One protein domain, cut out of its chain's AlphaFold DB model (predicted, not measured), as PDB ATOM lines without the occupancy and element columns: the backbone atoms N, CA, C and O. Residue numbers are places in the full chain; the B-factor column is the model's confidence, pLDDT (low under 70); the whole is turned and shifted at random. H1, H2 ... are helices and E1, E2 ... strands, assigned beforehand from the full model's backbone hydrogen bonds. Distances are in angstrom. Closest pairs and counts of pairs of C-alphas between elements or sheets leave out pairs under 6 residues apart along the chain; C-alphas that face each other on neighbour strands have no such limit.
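Overview. This is residues 38 to 161 of the 201 residues of an uncharacterized protein of Puniceicoccaceae bacterium 5H (UniProt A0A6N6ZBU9). Two strongly twisted sheets lie partly face to face with their strands crossed, a loose sandwich: the sheet E8 E7 E6 E5 E9 on one side, the sheet E1 E2 E3 E4 on the other. The E3 and E4 hairpin reaches out at one end of the longest axis; at the other lie the short helix H1 and a long loop, residues 132 to 155, which returns to add E9 beside E5. The printed part has 124 residues, with nine named strands and one named helix in the order E1 to E8, H1, E9; the class is mostly strand, with under half of the residues in named elements. The five-strand sheet is mixed and the four-strand sheet antiparallel. The whole is compact, with a radius of gyration of the C-alphas of 15.3 A and spans of 52 by 38 by 23 A.

Arrangement. The largest sheet runs E8 (residues 121 to 125), E7 (112 to 116), E6 (95 to 99), E5 (86 to 90), E9 (156 to 158). E5 to E8 form a meander, each strand the antiparallel neighbour of the one before; N 88 and O 97, N 98 and O 113, and N 114 and O 123 are each 2.8 A apart, within hydrogen-bond range. E9 is parallel to E5 at 26 degrees, with N 158 and O 89 at 2.8 A. The other sheet is a second meander, E1 (38 to 40), E2 (46 to 51), E3 (59 to 66), E4 (69 to 77), with N 39 and O 48 at 2.8 A, N 49 and O 61 at 2.8 A, and N 62 and O 74 at 2.9 A. In this sandwich, two sheets face to face, the facing parts are 10.3 A centre to centre and the strands cross at 45 degrees. The closest C-alphas of E2 and E5 are those of Leu 48 and Val 89, 7.8 A apart; those of E4 and E7 are Phe 76 and Tyr 115, 7.5 A. H1 (127 to 131), with its O i to N i+4 pair within hydrogen-bond range, is on neither sheet.

Along the chain. E1 begins at C-alpha 38 (75.127, -51.720, 88.875). E4 measures 23.9 A, E3 22.5 A and E2 16.5 A; E7 measures 13.7 A, E5 13.5 A, E6 13.3 A and E8 11.5 A. E9 ends at C-alpha 158 (67.137, -44.944, 101.403).

Size, cuts and confidence. The C-alphas of Ser 67 and Gly 140, the two farthest apart, are 52.3 A apart. The links E6 to E7 and H1 to E9 are long; residues 132 to 137 stand free. The printed part has no cut. Its mean pLDDT is 79.9, and 25 residues are under 70, among them 101 to 108 and 143 to 153.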
ATOM      1  N   SER A  38      75.860 -51.072  87.791       90.69
ATOM      2  CA  SER A  38      75.127 -51.720  88.875       90.69
ATOM      3  C   SER A  38      75.532 -51.128  90.218       90.69
ATOM      4  O   SER A  38      76.709 -50.859  90.447       90.69
ATOM      5  N   PHE A  39      74.562 -50.971  91.108       90.50
ATOM      6  CA  PHE A  39      74.734 -50.438  92.452       90.50
ATOM      7  C   PHE A  39      74.042 -51.351  93.442       90.50
ATOM      8  O   PHE A  39      72.891 -51.717  93.213       90.50
ATOM      9  N   SER A  40      74.708 -51.669  94.541       90.06
ATOM     10  CA  SER A  40      74.146 -52.519  95.586       90.06
ATOM     11  C   SER A  40      73.679 -51.680  96.770       90.06
ATOM     12  O   SER A  40      74.337 -50.706  97.143       90.06
ATOM     13  N   SER A  41      72.575 -52.085  97.392       87.62
ATOM     14  CA  SER A  41      72.180 -51.567  98.696       87.62
ATOM     15  C   SER A  41      73.268 -51.862  99.739       87.62
ATOM     16  O   SER A  41      74.022 -52.826  99.588       87.62
ATOM     17  N   PRO A  42      73.357 -51.075 100.829       86.12
ATOM     18  CA  PRO A  42      74.365 -51.286 101.869       86.12
ATOM     19  C   PRO A  42      74.346 -52.683 102.506       86.12
ATOM     20  O   PRO A  42      75.382 -53.167 102.949       86.12
ATOM     21  N   ASP A  43      73.177 -53.322 102.562       86.00
ATOM     22  CA  ASP A  43      72.998 -54.689 103.067       86.00
ATOM     23  C   ASP A  43      73.139 -55.770 101.979       86.00
ATOM     24  O   ASP A  43      73.003 -56.957 102.267       86.00
ATOM     25  N   GLY A  44      73.393 -55.375 100.728       88.75
ATOM     26  CA  GLY A  44      73.517 -56.264  99.576       88.75
ATOM     27  C   GLY A  44      72.215 -56.937  99.134       88.75
ATOM     28  O   GLY A  44      72.256 -57.787  98.251       88.75
ATOM     29  N   SER A  45      71.065 -56.596  99.721       87.50
ATOM     30  CA  SER A  45      69.779 -57.240  99.417       87.50
ATOM     31  C   SER A  45      69.145 -56.783  98.098       87.50
ATOM     32  O   SER A  45      68.314 -57.498  97.532       87.50
ATOM     33  N   VAL A  46      69.541 -55.617  97.582       88.69
ATOM     34  CA  VAL A  46      68.996 -55.011  96.362       88.69
ATOM     35  C   VAL A  46      70.129 -54.545  95.454       88.69
ATOM     36  O   VAL A  46      71.109 -53.966  95.914       88.69
ATOM     37  N   ILE A  47      69.978 -54.754  94.146       91.50
ATOM     38  CA  ILE A  47      70.844 -54.200  93.106       91.50
ATOM     39  C   ILE A  47      70.003 -53.345  92.157       91.50
ATOM     40  O   ILE A  47      69.057 -53.834  91.541       91.50
ATOM     41  N   LEU A  48      70.386 -52.083  91.984       92.38
ATOM     42  CA  LEU A  48      69.923 -51.243  90.883       92.38
ATOM     43  C   LEU A  48      70.890 -51.384  89.716       92.38
ATOM     44  O   LEU A  48      72.077 -51.120  89.869       92.38
ATOM     45  N   ARG A  49      70.386 -51.734  88.536       92.00
ATOM     46  CA  ARG A  49      71.159 -51.754  87.292       92.00
ATOM     47  C   ARG A  49      70.589 -50.743  86.309       92.00
ATOM     48  O   ARG A  49      69.415 -50.841  85.971       92.00
ATOM     49  N   ILE A  50      71.417 -49.826  85.818       89.88
ATOM     50  CA  ILE A  50      71.057 -48.819  84.811       89.88
ATOM     51  C   ILE A  50      71.802 -49.126  83.512       89.88
ATOM     52  O   ILE A  50      73.017 -49.327  83.514       89.88
ATOM     53  N   VAL A  51      71.065 -49.178  82.408       88.19
ATOM     54  CA  VAL A  51      71.562 -49.472  81.065       88.19
ATOM     55  C   VAL A  51      71.487 -48.198  80.219       88.19
ATOM     56  O   VAL A  51      70.393 -47.652  80.050       88.19
ATOM     57  N   PRO A  52      72.620 -47.725  79.670       81.62
ATOM     58  CA  PRO A  52      72.643 -46.635  78.706       81.62
ATOM     59  C   PRO A  52      71.745 -46.904  77.501       81.62
ATOM     60  O   PRO A  52      71.633 -48.027  77.008       81.62
ATOM     61  N   GLY A  53      71.136 -45.841  76.994       71.56
ATOM     62  CA  GLY A  53      70.442 -45.866  75.721       71.56
ATOM     63  C   GLY A  53      71.389 -45.492  74.586       71.56
ATOM     64  O   GLY A  53      71.592 -44.305  74.357       71.56
ATOM     65  N   GLU A  54      71.972 -46.463  73.877       59.81
ATOM     66  CA  GLU A  54      72.766 -46.160  72.667       59.81
ATOM     67  C   GLU A  54      71.868 -45.805  71.468       59.81
ATOM     68  O   GLU A  54      72.169 -44.880  70.725       59.81
ATOM     69  N   ASN A  55      70.727 -46.497  71.314       62.31
ATOM     70  CA  ASN A  55      69.727 -46.294  70.243       62.31
ATOM     71  C   ASN A  55      68.269 -46.419  70.736       62.31
ATOM     72  O   ASN A  55      67.327 -46.511  69.948       62.31
ATOM     73  N   ARG A  56      68.083 -46.457  72.055       67.19
ATOM     74  CA  ARG A  56      66.792 -46.543  72.747       67.19
ATOM     75  C   ARG A  56      66.821 -45.635  73.968       67.19
ATOM     76  O   ARG A  56      67.875 -45.099  74.297       67.19
ATOM     77  N   GLU A  57      65.690 -45.449  74.630       74.56
ATOM     78  CA  GLU A  57      65.692 -44.767  75.925       74.56
ATOM     79  C   GLU A  57      66.487 -45.611  76.941       74.56
ATOM     80  O   GLU A  57      66.457 -46.846  76.861       74.56
ATOM     81  N   PRO A  58      67.285 -44.985  77.827       85.69
ATOM     82  CA  PRO A  58      67.974 -45.719  78.876       85.69
ATOM     83  C   PRO A  58      66.947 -46.438  79.751       85.69
ATOM     84  O   PRO A  58      65.836 -45.952  79.960       85.69
ATOM     85  N   SER A  59      67.326 -47.594  80.282       89.81
ATOM     86  CA  SER A  59      66.459 -48.356  81.177       89.81
ATOM     87  C   SER A  59      67.127 -48.588  82.519       89.81
ATOM     88  O   SER A  59      68.355 -48.584  82.642       89.81
ATOM     89  N   ALA A  60      66.317 -48.795  83.548       91.81
ATOM     90  CA  ALA A  60      66.784 -49.285  84.833       91.81
ATOM     91  C   ALA A  60      66.106 -50.614  85.169       91.81
ATOM     92  O   ALA A  60      65.062 -50.965  84.634       91.81
ATOM     93  N   SER A  61      66.702 -51.381  86.071       92.56
ATOM     94  CA  SER A  61      66.096 -52.586  86.629       92.56
ATOM     95  C   SER A  61      66.516 -52.754  88.077       92.56
ATOM     96  O   SER A  61      67.659 -52.456  88.427       92.56
ATOM     97  N   LEU A  62      65.597 -53.236  88.907       91.81
ATOM     98  CA  LEU A  62      65.890 -53.629  90.279       91.81
ATOM     99  C   LEU A  62      65.943 -55.143  90.365       91.81
ATOM    100  O   LEU A  62      65.093 -55.846  89.812       91.81
ATOM    101  N   HIS A  63      66.940 -55.630  91.084       91.69
ATOM    102  CA  HIS A  63      67.140 -57.037  91.379       91.69
ATOM    103  C   HIS A  63      67.170 -57.194  92.888       91.69
ATOM    104  O   HIS A  63      67.824 -56.412  93.570       91.69
ATOM    105  N   SER A  64      66.463 -58.184  93.413       89.12
ATOM    106  CA  SER A  64      66.436 -58.471  94.846       89.12
ATOM    107  C   SER A  64      67.003 -59.858  95.105       89.12
ATOM    108  O   SER A  64      66.800 -60.781  94.311       89.12
ATOM    109  N   LEU A  65      67.751 -59.987  96.199       87.62
ATOM    110  CA  LEU A  65      68.307 -61.250  96.650       87.62
ATOM    111  C   LEU A  65      67.197 -62.104  97.275       87.62
ATOM    112  O   LEU A  65      66.690 -61.793  98.349       87.62
ATOM    113  N   SER A  66      66.858 -63.214  96.624       84.81
ATOM    114  CA  SER A  66      65.906 -64.204  97.128       84.81
ATOM    115  C   SER A  66      66.516 -65.597  97.038       84.81
ATOM    116  O   SER A  66      66.987 -66.017  95.983       84.81
ATOM    117  N   SER A  67      66.516 -66.331  98.154       84.56
ATOM    118  CA  SER A  67      67.033 -67.710  98.217       84.56
ATOM    119  C   SER A  67      68.467 -67.860  97.676       84.56
ATOM    120  O   SER A  67      68.791 -68.846  97.019       84.56
ATOM    121  N   GLY A  68      69.321 -66.863  97.928       85.94
ATOM    122  CA  GLY A  68      70.727 -66.864  97.509       85.94
ATOM    123  C   GLY A  68      70.984 -66.442  96.059       85.94
ATOM    124  O   GLY A  68      72.142 -66.381  95.661       85.94
ATOM    125  N   ASN A  69      69.947 -66.109  95.282       88.38
ATOM    126  CA  ASN A  69      70.086 -65.628  93.908       88.38
ATOM    127  C   ASN A  69      69.436 -64.254  93.735       88.38
ATOM    128  O   ASN A  69      68.388 -63.972  94.316       88.38
ATOM    129  N   PHE A  70      70.038 -63.402  92.907       90.38
ATOM    130  CA  PHE A  70      69.398 -62.156  92.500       90.38
ATOM    131  C   PHE A  70      68.379 -62.432  91.399       90.38
ATOM    132  O   PHE A  70      68.720 -62.968  90.345       90.38
ATOM    133  N   ALA A  71      67.133 -62.037  91.640       90.12
ATOM    134  CA  ALA A  71      66.071 -62.062  90.647       90.12
ATOM    135  C   ALA A  71      65.656 -60.632  90.306       90.12
ATOM    136  O   ALA A  71      65.525 -59.788  91.194       90.12
ATOM    137  N   ARG A  72      65.419 -60.362  89.020       91.12
ATOM    138  CA  ARG A  72      64.868 -59.080  88.578       91.12
ATOM    139  C   ARG A  72      63.436 -58.947  89.092       91.12
ATOM    140  O   ARG A  72      62.586 -59.756  88.736       91.12
ATOM    141  N   VAL A  73      63.186 -57.918  89.894       89.75
ATOM    142  CA  VAL A  73      61.873 -57.624  90.488       89.75
ATOM    143  C   VAL A  73      61.166 -56.456  89.805       89.75
ATOM    144  O   VAL A  73      59.946 -56.383  89.863       89.75
ATOM    145  N   ALA A  74      61.914 -55.580  89.126       90.69
ATOM    146  CA  ALA A  74      61.357 -54.459  88.378       90.69
ATOM    147  C   ALA A  74      62.226 -54.088  87.168       90.69
ATOM    148  O   ALA A  74      63.447 -54.275  87.177       90.69
ATOM    149  N   GLU A  75      61.595 -53.515  86.148       92.31
ATOM    150  CA  GLU A  75      62.224 -52.890  84.984       92.31
ATOM    151  C   GLU A  75      61.552 -51.537  84.742       92.31
ATOM    152  O   GLU A  75      60.345 -51.415  84.919       92.31
ATOM    153  N   PHE A  76      62.339 -50.523  84.398       90.75
ATOM    154  CA  PHE A  76      61.914 -49.135  84.277       90.75
ATOM    155  C   PHE A  76      62.366 -48.596  82.926       90.75
ATOM    156  O   PHE A  76      63.571 -48.529  82.663       90.75
ATOM    157  N   ASP A  77      61.413 -48.154  82.116       88.44
ATOM    158  CA  ASP A  77      61.695 -47.348  80.932       88.44
ATOM    159  C   ASP A  77      61.871 -45.898  81.390       88.44
ATOM    160  O   ASP A  77      60.914 -45.244  81.818       88.44
ATOM    161  N   LEU A  78      63.115 -45.409  81.399       88.38
ATOM    162  CA  LEU A  78      63.392 -44.079  81.930       88.38
ATOM    163  C   LEU A  78      62.905 -43.023  80.939       88.38
ATOM    164  O   LEU A  78      63.328 -42.992  79.787       88.38
ATOM    165  N   VAL A  79      62.075 -42.095  81.419       87.00
ATOM    166  CA  VAL A  79      61.410 -41.080  80.578       87.00
ATOM    167  C   VAL A  79      62.372 -40.099  79.896       87.00
ATOM    168  O   VAL A  79      61.975 -39.327  79.024       87.00
ATOM    169  N   GLN A  80      63.628 -40.052  80.332       78.50
ATOM    170  CA  GLN A  80      64.651 -39.178  79.775       78.50
ATOM    171  C   GLN A  80      65.591 -39.984  78.892       78.50
ATOM    172  O   GLN A  80      66.165 -40.977  79.315       78.50
ATOM    173  N   LYS A  81      65.877 -39.471  77.691       76.00
ATOM    174  CA  LYS A  81      66.841 -40.064  76.739       76.00
ATOM    175  C   LYS A  81      68.306 -39.981  77.188       76.00
ATOM    176  O   LYS A  81      69.216 -40.192  76.393       76.00
ATOM    177  N   ARG A  82      68.549 -39.575  78.431       74.69
ATOM    178  CA  ARG A  82      69.869 -39.458  79.045       74.69
ATOM    179  C   ARG A  82      69.841 -40.203  80.368       74.69
ATOM    180  O   ARG A  82      68.817 -40.233  81.036       74.69
ATOM    181  N   ILE A  83      70.978 -40.785  80.719       75.81
ATOM    182  CA  ILE A  83      71.157 -41.478  81.993       75.81
ATOM    183  C   ILE A  83      70.978 -40.466  83.139       75.81
ATOM    184  O   ILE A  83      71.448 -39.329  83.002       75.81
ATOM    185  N   PRO A  84      70.338 -40.859  84.254       79.06
ATOM    186  CA  PRO A  84      70.184 -39.999  85.419       79.06
ATOM    187  C   PRO A  84      71.513 -39.514  85.988       79.06
ATOM    188  O   PRO A  84      72.523 -40.219  85.961       79.06
ATOM    189  N   VAL A  85      71.486 -38.311  86.567       78.00
ATOM    190  CA  VAL A  85      72.617 -37.758  87.327       78.00
ATOM    191  C   VAL A  85      72.735 -38.470  88.673       78.00
ATOM    192  O   VAL A  85      73.842 -38.805  89.089       78.00
ATOM    193  N   VAL A  86      71.589 -38.694  89.324       83.06
ATOM    194  CA  VAL A  86      71.448 -39.434  90.585       83.06
ATOM    195  C   VAL A  86      70.231 -40.346  90.465       83.06
ATOM    196  O   VAL A  86      69.199 -39.940  89.930       83.06
ATOM    197  N   ALA A  87      70.332 -41.563  90.985       88.88
ATOM    198  CA  ALA A  87      69.192 -42.449  91.181       88.88
ATOM    199  C   ALA A  87      69.046 -42.756  92.669       88.88
ATOM    200  O   ALA A  87      70.039 -42.941  93.371       88.88
ATOM    201  N   VAL A  88      67.811 -42.804  93.147       90.31
ATOM    202  CA  VAL A  88      67.475 -43.086  94.535       90.31
ATOM    203  C   VAL A  88      66.473 -44.225  94.574       90.31
ATOM    204  O   VAL A  88      65.452 -44.180  93.897       90.31
ATOM    205  N   VAL A  89      66.758 -45.246  95.364       89.06
ATOM    206  CA  VAL A  89      65.902 -46.416  95.541       89.06
ATOM    207  C   VAL A  89      65.500 -46.470  97.004       89.06
ATOM    208  O   VAL A  89      66.350 -46.299  97.879       89.06
ATOM    209  N   ASN A  90      64.227 -46.706  97.304       84.31
ATOM    210  CA  ASN A  90      63.868 -47.050  98.678       84.31
ATOM    211  C   ASN A  90      64.347 -48.481  98.996       84.31
ATOM    212  O   ASN A  90      64.415 -49.333  98.115       84.31
ATOM    213  N   ASN A  91      64.694 -48.787 100.245       69.12
ATOM    214  CA  ASN A  91      65.273 -50.096 100.584       69.12
ATOM    215  C   ASN A  91      64.362 -51.291 100.272       69.12
ATOM    216  O   ASN A  91      64.857 -52.397 100.094       69.12
ATOM    217  N   SER A  92      63.044 -51.089 100.195       73.81
ATOM    218  CA  SER A  92      62.116 -52.144  99.774       73.81
ATOM    219  C   SER A  92      62.175 -52.435  98.268       73.81
ATOM    220  O   SER A  92      61.536 -53.376  97.807       73.81
ATOM    221  N   GLY A  93      62.909 -51.634  97.486       74.81
ATOM    222  CA  GLY A  93      62.995 -51.760  96.033       74.81
ATOM    223  C   GLY A  93      61.666 -51.484  95.324       74.81
ATOM    224  O   GLY A  93      61.466 -51.910  94.191       74.81
ATOM    225  N   THR A  94      60.731 -50.801  95.987       83.81
ATOM    226  CA  THR A  94      59.381 -50.535  95.469       83.81
ATOM    227  C   THR A  94      59.235 -49.147  94.855       83.81
ATOM    228  O   THR A  94      58.193 -48.843  94.263       83.81
ATOM    229  N   ARG A  95      60.244 -48.286  95.004       89.62
ATOM    230  CA  ARG A  95      60.311 -46.952  94.411       89.62
ATOM    231  C   ARG A  95      61.696 -46.707  93.840       89.62
ATOM    232  O   ARG A  95      62.703 -47.005  94.479       89.62
ATOM    233  N   LEU A  96      61.713 -46.099  92.663       91.94
ATOM    234  CA  LEU A  96      62.901 -45.521  92.050       91.94
ATOM    235  C   LEU A  96      62.611 -44.046  91.797       91.94
ATOM    236  O   LEU A  96      61.618 -43.730  91.152       91.94
ATOM    237  N   ALA A  97      63.469 -43.153  92.273       92.38
ATOM    238  CA  ALA A  97      63.482 -41.756  91.880       92.38
ATOM    239  C   ALA A  97      64.747 -41.460  91.067       92.38
ATOM    240  O   ALA A  97      65.855 -41.759  91.510       92.38
ATOM    241  N   THR A  98      64.606 -40.869  89.888       90.12
ATOM    242  CA  THR A  98      65.723 -40.375  89.082       90.12
ATOM    243  C   THR A  98      65.783 -38.860  89.145       90.12
ATOM    244  O   THR A  98      64.763 -38.177  89.083       90.12
ATOM    245  N   PHE A  99      66.993 -38.334  89.295       86.00
ATOM    246  CA  PHE A  99      67.297 -36.916  89.200       86.00
ATOM    247  C   PHE A  99      67.943 -36.700  87.845       86.00
ATOM    248  O   PHE A  99      69.141 -36.931  87.642       86.00
ATOM    249  N   ASP A 100      67.115 -36.282  86.907       75.94
ATOM    250  CA  ASP A 100      67.499 -36.071  85.531       75.94
ATOM    251  C   ASP A 100      67.651 -34.571  85.301       75.94
ATOM    252  O   ASP A 100      66.936 -33.761  85.879       75.94
ATOM    253  N   GLN A 101      68.608 -34.151  84.476       67.81
ATOM    254  CA  GLN A 101      68.748 -32.731  84.109       67.81
ATOM    255  C   GLN A 101      68.907 -31.753  85.302       67.81
ATOM    256  O   GLN A 101      68.804 -30.544  85.118       67.81
ATOM    257  N   TRP A 102      69.258 -32.234  86.503       62.06
ATOM    258  CA  TRP A 102      69.483 -31.402  87.697       62.06
ATOM    259  C   TRP A 102      70.608 -30.366  87.508       62.06
ATOM    260  O   TRP A 102      70.610 -29.308  88.125       62.06
ATOM    261  N   HIS A 103      71.567 -30.627  86.615       52.97
ATOM    262  CA  HIS A 103      72.610 -29.663  86.227       52.97
ATOM    263  C   HIS A 103      72.200 -28.727  85.079       52.97
ATOM    264  O   HIS A 103      72.869 -27.726  84.820       52.97
ATOM    265  N   GLU A 104      71.106 -29.045  84.393       52.97
ATOM    266  CA  GLU A 104      70.573 -28.326  83.239       52.97
ATOM    267  C   GLU A 104      69.301 -27.560  83.625       52.97
ATOM    268  O   GLU A 104      68.364 -27.569  82.836       52.97
ATOM    269  N   MET A 105      69.253 -26.948  84.822       51.16
ATOM    270  CA  MET A 105      68.086 -26.303  85.467       51.16
ATOM    271  C   MET A 105      67.404 -25.170  84.672       51.16
ATOM    272  O   MET A 105      67.207 -24.059  85.151       51.16
ATOM    273  N   GLY A 106      67.018 -25.441  83.437       45.16
ATOM    274  CA  GLY A 106      66.267 -24.583  82.551       45.16
ATOM    275  C   GLY A 106      64.988 -25.268  82.212       45.16
ATOM    276  O   GLY A 106      65.046 -26.300  81.566       45.16
ATOM    277  N   ALA A 107      63.877 -24.653  82.610       50.84
ATOM    278  CA  ALA A 107      62.531 -24.736  82.032       50.84
ATOM    279  C   ALA A 107      61.953 -26.122  81.666       50.84
ATOM    280  O   ALA A 107      60.876 -26.177  81.076       50.84
ATOM    281  N   LYS A 108      62.630 -27.231  81.972       66.38
ATOM    282  CA  LYS A 108      62.307 -28.563  81.472       66.38
ATOM    283  C   LYS A 108      61.567 -29.371  82.526       66.38
ATOM    284  O   LYS A 108      61.721 -29.187  83.734       66.38
ATOM    285  N   GLN A 109      60.718 -30.246  82.009       79.88
ATOM    286  CA  GLN A 109      60.004 -31.260  82.768       79.88
ATOM    287  C   GLN A 109      60.955 -32.408  83.129       79.88
ATOM    288  O   GLN A 109      62.029 -32.524  82.535       79.88
ATOM    289  N   ASN A 110      60.530 -33.276  84.051       85.81
ATOM    290  CA  ASN A 110      61.259 -34.486  84.437       85.81
ATOM    291  C   ASN A 110      62.640 -34.171  85.036       85.81
ATOM    292  O   ASN A 110      63.632 -34.747  84.604       85.81
ATOM    293  N   VAL A 111      62.702 -33.225  85.984       85.12
ATOM    294  CA  VAL A 111      63.900 -32.955  86.803       85.12
ATOM    295  C   VAL A 111      64.048 -34.017  87.889       85.12
ATOM    296  O   VAL A 111      65.138 -34.517  88.149       85.12
ATOM    297  N   ILE A 112      62.930 -34.372  88.518       89.31
ATOM    298  CA  ILE A 112      62.831 -35.520  89.416       89.31
ATOM    299  C   ILE A 112      61.691 -36.381  88.898       89.31
ATOM    300  O   ILE A 112      60.586 -35.877  88.690       89.31
ATOM    301  N   VAL A 113      61.943 -37.665  88.690       92.19
ATOM    302  CA  VAL A 113      60.955 -38.614  88.178       92.19
ATOM    303  C   VAL A 113      60.871 -39.785  89.136       92.19
ATOM    304  O   VAL A 113      61.898 -40.313  89.533       92.19
ATOM    305  N   ILE A 114      59.665 -40.184  89.528       93.81
ATOM    306  CA  ILE A 114      59.433 -41.268  90.482       93.81
ATOM    307  C   ILE A 114      58.641 -42.368  89.800       93.81
ATOM    308  O   ILE A 114      57.600 -42.105  89.197       93.81
ATOM    309  N   TYR A 115      59.110 -43.597  89.961       93.69
ATOM    310  CA  TYR A 115      58.515 -44.813  89.438       93.69
ATOM    311  C   TYR A 115      58.120 -45.755  90.580       93.69
ATOM    312  O   TYR A 115      58.743 -45.756  91.646       93.69
ATOM    313  N   ASN A 116      57.102 -46.585  90.354       91.88
ATOM    314  CA  ASN A 116      56.742 -47.677  91.259       91.88
ATOM    315  C   ASN A 116      57.530 -48.960  90.954       91.88
ATOM    316  O   ASN A 116      58.179 -49.077  89.921       91.88
ATOM    317  N   GLY A 117      57.420 -49.963  91.826       87.50
ATOM    318  CA  GLY A 117      58.073 -51.267  91.663       87.50
ATOM    319  C   GLY A 117      57.585 -52.085  90.462       87.50
ATOM    320  O   GLY A 117      58.172 -53.116  90.165       87.50
ATOM    321  N   ALA A 118      56.546 -51.636  89.753       89.25
ATOM    322  CA  ALA A 118      56.108 -52.217  88.486       89.25
ATOM    323  C   ALA A 118      56.714 -51.499  87.262       89.25
ATOM    324  O   ALA A 118      56.321 -51.794  86.137       89.25
ATOM    325  N   GLY A 119      57.625 -50.541  87.464       89.81
ATOM    326  CA  GLY A 119      58.250 -49.779  86.382       89.81
ATOM    327  C   GLY A 119      57.471 -48.551  85.920       89.81
ATOM    328  O   GLY A 119      57.926 -47.827  85.040       89.81
ATOM    329  N   GLN A 120      56.294 -48.298  86.491       92.50
ATOM    330  CA  GLN A 120      55.392 -47.256  86.009       92.50
ATOM    331  C   GLN A 120      55.766 -45.899  86.593       92.50
ATOM    332  O   GLN A 120      56.005 -45.777  87.795       92.50
ATOM    333  N   LEU A 121      55.729 -44.868  85.752       93.50
ATOM    334  CA  LEU A 121      55.835 -43.474  86.167       93.50
ATOM    335  C   LEU A 121      54.690 -43.110  87.129       93.50
ATOM    336  O   LEU A 121      53.522 -43.132  86.748       93.50
ATOM    337  N   LEU A 122      55.031 -42.724  88.357       94.38
ATOM    338  CA  LEU A 122      54.092 -42.208  89.356       94.38
ATOM    339  C   LEU A 122      54.022 -40.682  89.349       94.38
ATOM    340  O   LEU A 122      52.945 -40.097  89.462       94.38
ATOM    341  N   LYS A 123      55.183 -40.025  89.275       94.88
ATOM    342  CA  LYS A 123      55.282 -38.571  89.408       94.88
ATOM    343  C   LYS A 123      56.469 -38.031  88.632       94.88
ATOM    344  O   LYS A 123      57.524 -38.651  88.588       94.88
ATOM    345  N   SER A 124      56.299 -36.841  88.077       93.56
ATOM    346  CA  SER A 124      57.383 -36.038  87.531       93.56
ATOM    347  C   SER A 124      57.292 -34.629  88.102       93.56
ATOM    348  O   SER A 124      56.197 -34.069  88.205       93.56
ATOM    349  N   PHE A 125      58.438 -34.083  88.491       90.75
ATOM    350  CA  PHE A 125      58.602 -32.703  88.923       90.75
ATOM    351  C   PHE A 125      59.410 -31.953  87.879       90.75
ATOM    352  O   PHE A 125      60.511 -32.372  87.506       90.75
ATOM    353  N   GLY A 126      58.867 -30.836  87.406       87.56
ATOM    354  CA  GLY A 126      59.633 -29.884  86.614       87.56
ATOM    355  C   GLY A 126      60.488 -28.985  87.499       87.56
ATOM    356  O   GLY A 126      60.364 -28.973  88.724       87.56
ATOM    357  N   PHE A 127      61.319 -28.166  86.858       82.94
ATOM    358  CA  PHE A 127      62.121 -27.165  87.560       82.94
ATOM    359  C   PHE A 127      61.270 -26.262  88.473       82.94
ATOM    360  O   PHE A 127      61.609 -26.063  89.633       82.94
ATOM    361  N   ASP A 128      60.128 -25.761  87.990       83.94
ATOM    362  CA  ASP A 128      59.293 -24.852  88.787       83.94
ATOM    363  C   ASP A 128      58.669 -25.547  90.014       83.94
ATOM    364  O   ASP A 128      58.449 -24.902  91.037       83.94
ATOM    365  N   ASP A 129      58.433 -26.863  89.953       88.75
ATOM    366  CA  ASP A 129      57.960 -27.630  91.110       88.75
ATOM    367  C   ASP A 129      59.056 -27.826  92.156       88.75
ATOM    368  O   ASP A 129      58.764 -27.800  93.347       88.75
ATOM    369  N   VAL A 130      60.310 -27.984  91.721       85.00
ATOM    370  CA  VAL A 130      61.486 -28.035  92.606       85.00
ATOM    371  C   VAL A 130      61.715 -26.693  93.288       85.00
ATOM    372  O   VAL A 130      62.103 -26.653  94.453       85.00
ATOM    373  N   MET A 131      61.442 -25.595  92.584       83.06
ATOM    374  CA  MET A 131      61.635 -24.251  93.117       83.06
ATOM    375  C   MET A 131      60.541 -23.802  94.073       83.06
ATOM    376  O   MET A 131      60.828 -23.055  95.002       83.06
ATOM    377  N   ARG A 132      59.296 -24.244  93.867       87.25
ATOM    378  CA  ARG A 132      58.133 -23.774  94.635       87.25
ATOM    379  C   ARG A 132      58.308 -23.871  96.166       87.25
ATOM    380  O   ARG A 132      57.918 -22.919  96.837       87.25
ATOM    381  N   PRO A 133      58.888 -24.943  96.742       86.50
ATOM    382  CA  PRO A 133      59.090 -25.046  98.187       86.50
ATOM    383  C   PRO A 133      60.276 -24.216  98.710       86.50
ATOM    384  O   PRO A 133      60.458 -24.107  99.921       86.50
ATOM    385  N   ILE A 134      61.108 -23.647  97.834       82.25
ATOM    386  CA  ILE A 134      62.342 -22.960  98.217       82.25
ATOM    387  C   ILE A 134      62.120 -21.447  98.181       82.25
ATOM    388  O   ILE A 134      61.788 -20.870  97.146       82.25
ATOM    389  N   ARG A 135      62.301 -20.777  99.323       78.88
ATOM    390  CA  ARG A 135      62.022 -19.339  99.432       78.88
ATOM    391  C   ARG A 135      63.120 -18.494  98.791       78.88
ATOM    392  O   ARG A 135      64.309 -18.781  98.918       78.88
ATOM    393  N   GLY A 136      62.693 -17.399  98.160       75.50
ATOM    394  CA  GLY A 136      63.582 -16.340  97.676       75.50
ATOM    395  C   GLY A 136      64.485 -16.743  96.511       75.50
ATOM    396  O   GLY A 136      65.458 -16.045  96.246       75.50
ATOM    397  N   LEU A 137      64.186 -17.855  95.835       74.75
ATOM    398  CA  LEU A 137      64.909 -18.295  94.651       74.75
ATOM    399  C   LEU A 137      64.029 -18.188  93.411       74.75
ATOM    400  O   LEU A 137      62.839 -18.494  93.435       74.75
ATOM    401  N   ASP A 138      64.657 -17.808  92.309       75.06
ATOM    402  CA  ASP A 138      64.058 -17.775  90.984       75.06
ATOM    403  C   ASP A 138      64.922 -18.549  89.979       75.06
ATOM    404  O   ASP A 138      65.993 -19.071  90.299       75.06
ATOM    405  N   ARG A 139      64.470 -18.617  88.724       72.38
ATOM    406  CA  ARG A 139      65.246 -19.232  87.633       72.38
ATOM    407  C   ARG A 139      66.633 -18.594  87.466       72.38
ATOM    408  O   ARG A 139      67.586 -19.294  87.135       72.38
ATOM    409  N   GLY A 140      66.753 -17.285  87.694       72.94
ATOM    410  CA  GLY A 140      68.007 -16.532  87.566       72.94
ATOM    411  C   GLY A 140      69.037 -16.860  88.649       72.94
ATOM    412  O   GLY A 140      70.233 -16.640  88.455       72.94
ATOM    413  N   SER A 141      68.590 -17.460  89.752       73.12
ATOM    414  CA  SER A 141      69.428 -17.850  90.882       73.12
ATOM    415  C   SER A 141      70.360 -19.024  90.563       73.12
ATOM    416  O   SER A 141      71.259 -19.317  91.348       73.12
ATOM    417  N   PHE A 142      70.213 -19.693  89.413       70.75
ATOM    418  CA  PHE A 142      70.980 -20.895  89.081       70.75
ATOM    419  C   PHE A 142      71.844 -20.757  87.836       70.75
ATOM    420  O   PHE A 142      71.517 -20.074  86.865       70.75
ATOM    421  N   ARG A 143      72.990 -21.453  87.853       63.47
ATOM    422  CA  ARG A 143      73.822 -21.583  86.659       63.47
ATOM    423  C   ARG A 143      73.201 -22.616  85.731       63.47
ATOM    424  O   ARG A 143      73.220 -23.809  86.006       63.47
ATOM    425  N   MET A 144      72.769 -22.132  84.582       61.00
ATOM    426  CA  MET A 144      72.415 -22.948  83.436       61.00
ATOM    427  C   MET A 144      73.671 -23.572  82.826       61.00
ATOM    428  O   MET A 144      74.485 -22.859  82.235       61.00
ATOM    429  N   ILE A 145      73.862 -24.885  82.964       53.28
ATOM    430  CA  ILE A 145      74.923 -25.602  82.247       53.28
ATOM    431  C   ILE A 145      74.283 -26.307  81.053       53.28
ATOM    432  O   ILE A 145      73.349 -27.083  81.204       53.28
ATOM    433  N   GLY A 146      74.760 -25.988  79.846       44.97
ATOM    434  CA  GLY A 146      74.094 -26.375  78.599       44.97
ATOM    435  C   GLY A 146      74.188 -27.855  78.235       44.97
ATOM    436  O   GLY A 146      73.403 -28.293  77.400       44.97
ATOM    437  N   LYS A 147      75.134 -28.605  78.818       48.66
ATOM    438  CA  LYS A 147      75.301 -30.056  78.644       48.66
ATOM    439  C   LYS A 147      76.066 -30.623  79.840       48.66
ATOM    440  O   LYS A 147      77.200 -30.216  80.085       48.66
ATOM    441  N   SER A 148      75.477 -31.565  80.566       44.97
ATOM    442  CA  SER A 148      76.236 -32.468  81.434       44.97
ATOM    443  C   SER A 148      75.845 -33.893  81.072       44.97
ATOM    444  O   SER A 148      74.718 -34.313  81.305       44.97
ATOM    445  N   THR A 149      76.765 -34.611  80.436       50.00
ATOM    446  CA  THR A 149      76.628 -36.034  80.078       50.00
ATOM    447  C   THR A 149      77.361 -36.938  81.072       50.00
ATOM    448  O   THR A 149      77.557 -38.121  80.813       50.00
ATOM    449  N   ILE A 150      77.784 -36.383  82.214       51.69
ATOM    450  CA  ILE A 150      78.631 -37.074  83.183       51.69
ATOM    451  C   ILE A 150      77.754 -37.664  84.285       51.69
ATOM    452  O   ILE A 150      77.064 -36.946  85.008       51.69
ATOM    453  N   TRP A 151      77.846 -38.981  84.423       52.81
ATOM    454  CA  TRP A 151      77.400 -39.744  85.582       52.81
ATOM    455  C   TRP A 151      78.107 -39.216  86.833       52.81
ATOM    456  O   TRP A 151      79.337 -39.256  86.889       52.81
ATOM    457  N   ARG A 152      77.380 -38.650  87.802       57.72
ATOM    458  CA  ARG A 152      78.024 -37.912  88.903       57.72
ATOM    459  C   ARG A 152      77.941 -38.569  90.270       57.72
ATOM    460  O   ARG A 152      78.716 -38.163  91.132       57.72
ATOM    461  N   SER A 153      77.105 -39.584  90.476       62.81
ATOM    462  CA  SER A 153      77.113 -40.308  91.747       62.81
ATOM    463  C   SER A 153      76.730 -41.774  91.623       62.81
ATOM    464  O   SER A 153      76.075 -42.189  90.664       62.81
ATOM    465  N   ASP A 154      77.079 -42.518  92.669       74.88
ATOM    466  CA  ASP A 154      76.458 -43.799  92.952       74.88
ATOM    467  C   ASP A 154      74.948 -43.648  93.182       74.88
ATOM    468  O   ASP A 154      74.463 -42.564  93.537       74.88
ATOM    469  N   ALA A 155      74.193 -44.726  92.962       84.62
ATOM    470  CA  ALA A 155      72.800 -44.771  93.378       84.62
ATOM    471  C   ALA A 155      72.701 -44.756  94.904       84.62
ATOM    472  O   ALA A 155      73.521 -45.339  95.615       84.62
ATOM    473  N   ILE A 156      71.664 -44.097  95.403       86.38
ATOM    474  CA  ILE A 156      71.423 -43.921  96.828       86.38
ATOM    475  C   ILE A 156      70.309 -44.870  97.240       86.38
ATOM    476  O   ILE A 156      69.241 -44.880  96.636       86.38
ATOM    477  N   PHE A 157      70.545 -45.636  98.296       86.12
ATOM    478  CA  PHE A 157      69.545 -46.519  98.882       86.12
ATOM    479  C   PHE A 157      69.055 -45.908 100.190       86.12
ATOM    480  O   PHE A 157      69.838 -45.714 101.121       86.12
ATOM    481  N   VAL A 158      67.772 -45.552 100.232       82.00
ATOM    482  CA  VAL A 158      67.137 -44.944 101.403       82.00
ATOM    483  C   VAL A 158      66.726 -46.063 102.367       82.00
ATOM    484  O   VAL A 158      65.900 -46.897 101.985       82.00
ATOM    485  N   PRO A 159      67.268 -46.107 103.601       72.00
ATOM    486  CA  PRO A 159      66.935 -47.136 104.584       72.00
ATOM    487  C   PRO A 159      65.434 -47.253 104.818       72.00
ATOM    488  O   PRO A 159      64.744 -46.249 104.817       72.00
ATOM    489  N   GLY A 160      64.926 -48.454 105.106       62.69
ATOM    490  CA  GLY A 160      63.477 -48.709 105.169       62.69
ATOM    491  C   GLY A 160      62.689 -47.926 106.230       62.69
ATOM    492  O   GLY A 160      61.465 -47.926 106.183       62.69
ATOM    493  N   SER A 161      63.357 -47.266 107.180       61.72
ATOM    494  CA  SER A 161      62.725 -46.347 108.136       61.72
ATOM    495  C   SER A 161      62.754 -44.879 107.703       61.72
ATOM    496  O   SER A 161      62.144 -44.043 108.364       61.72
TER     497      SER A 161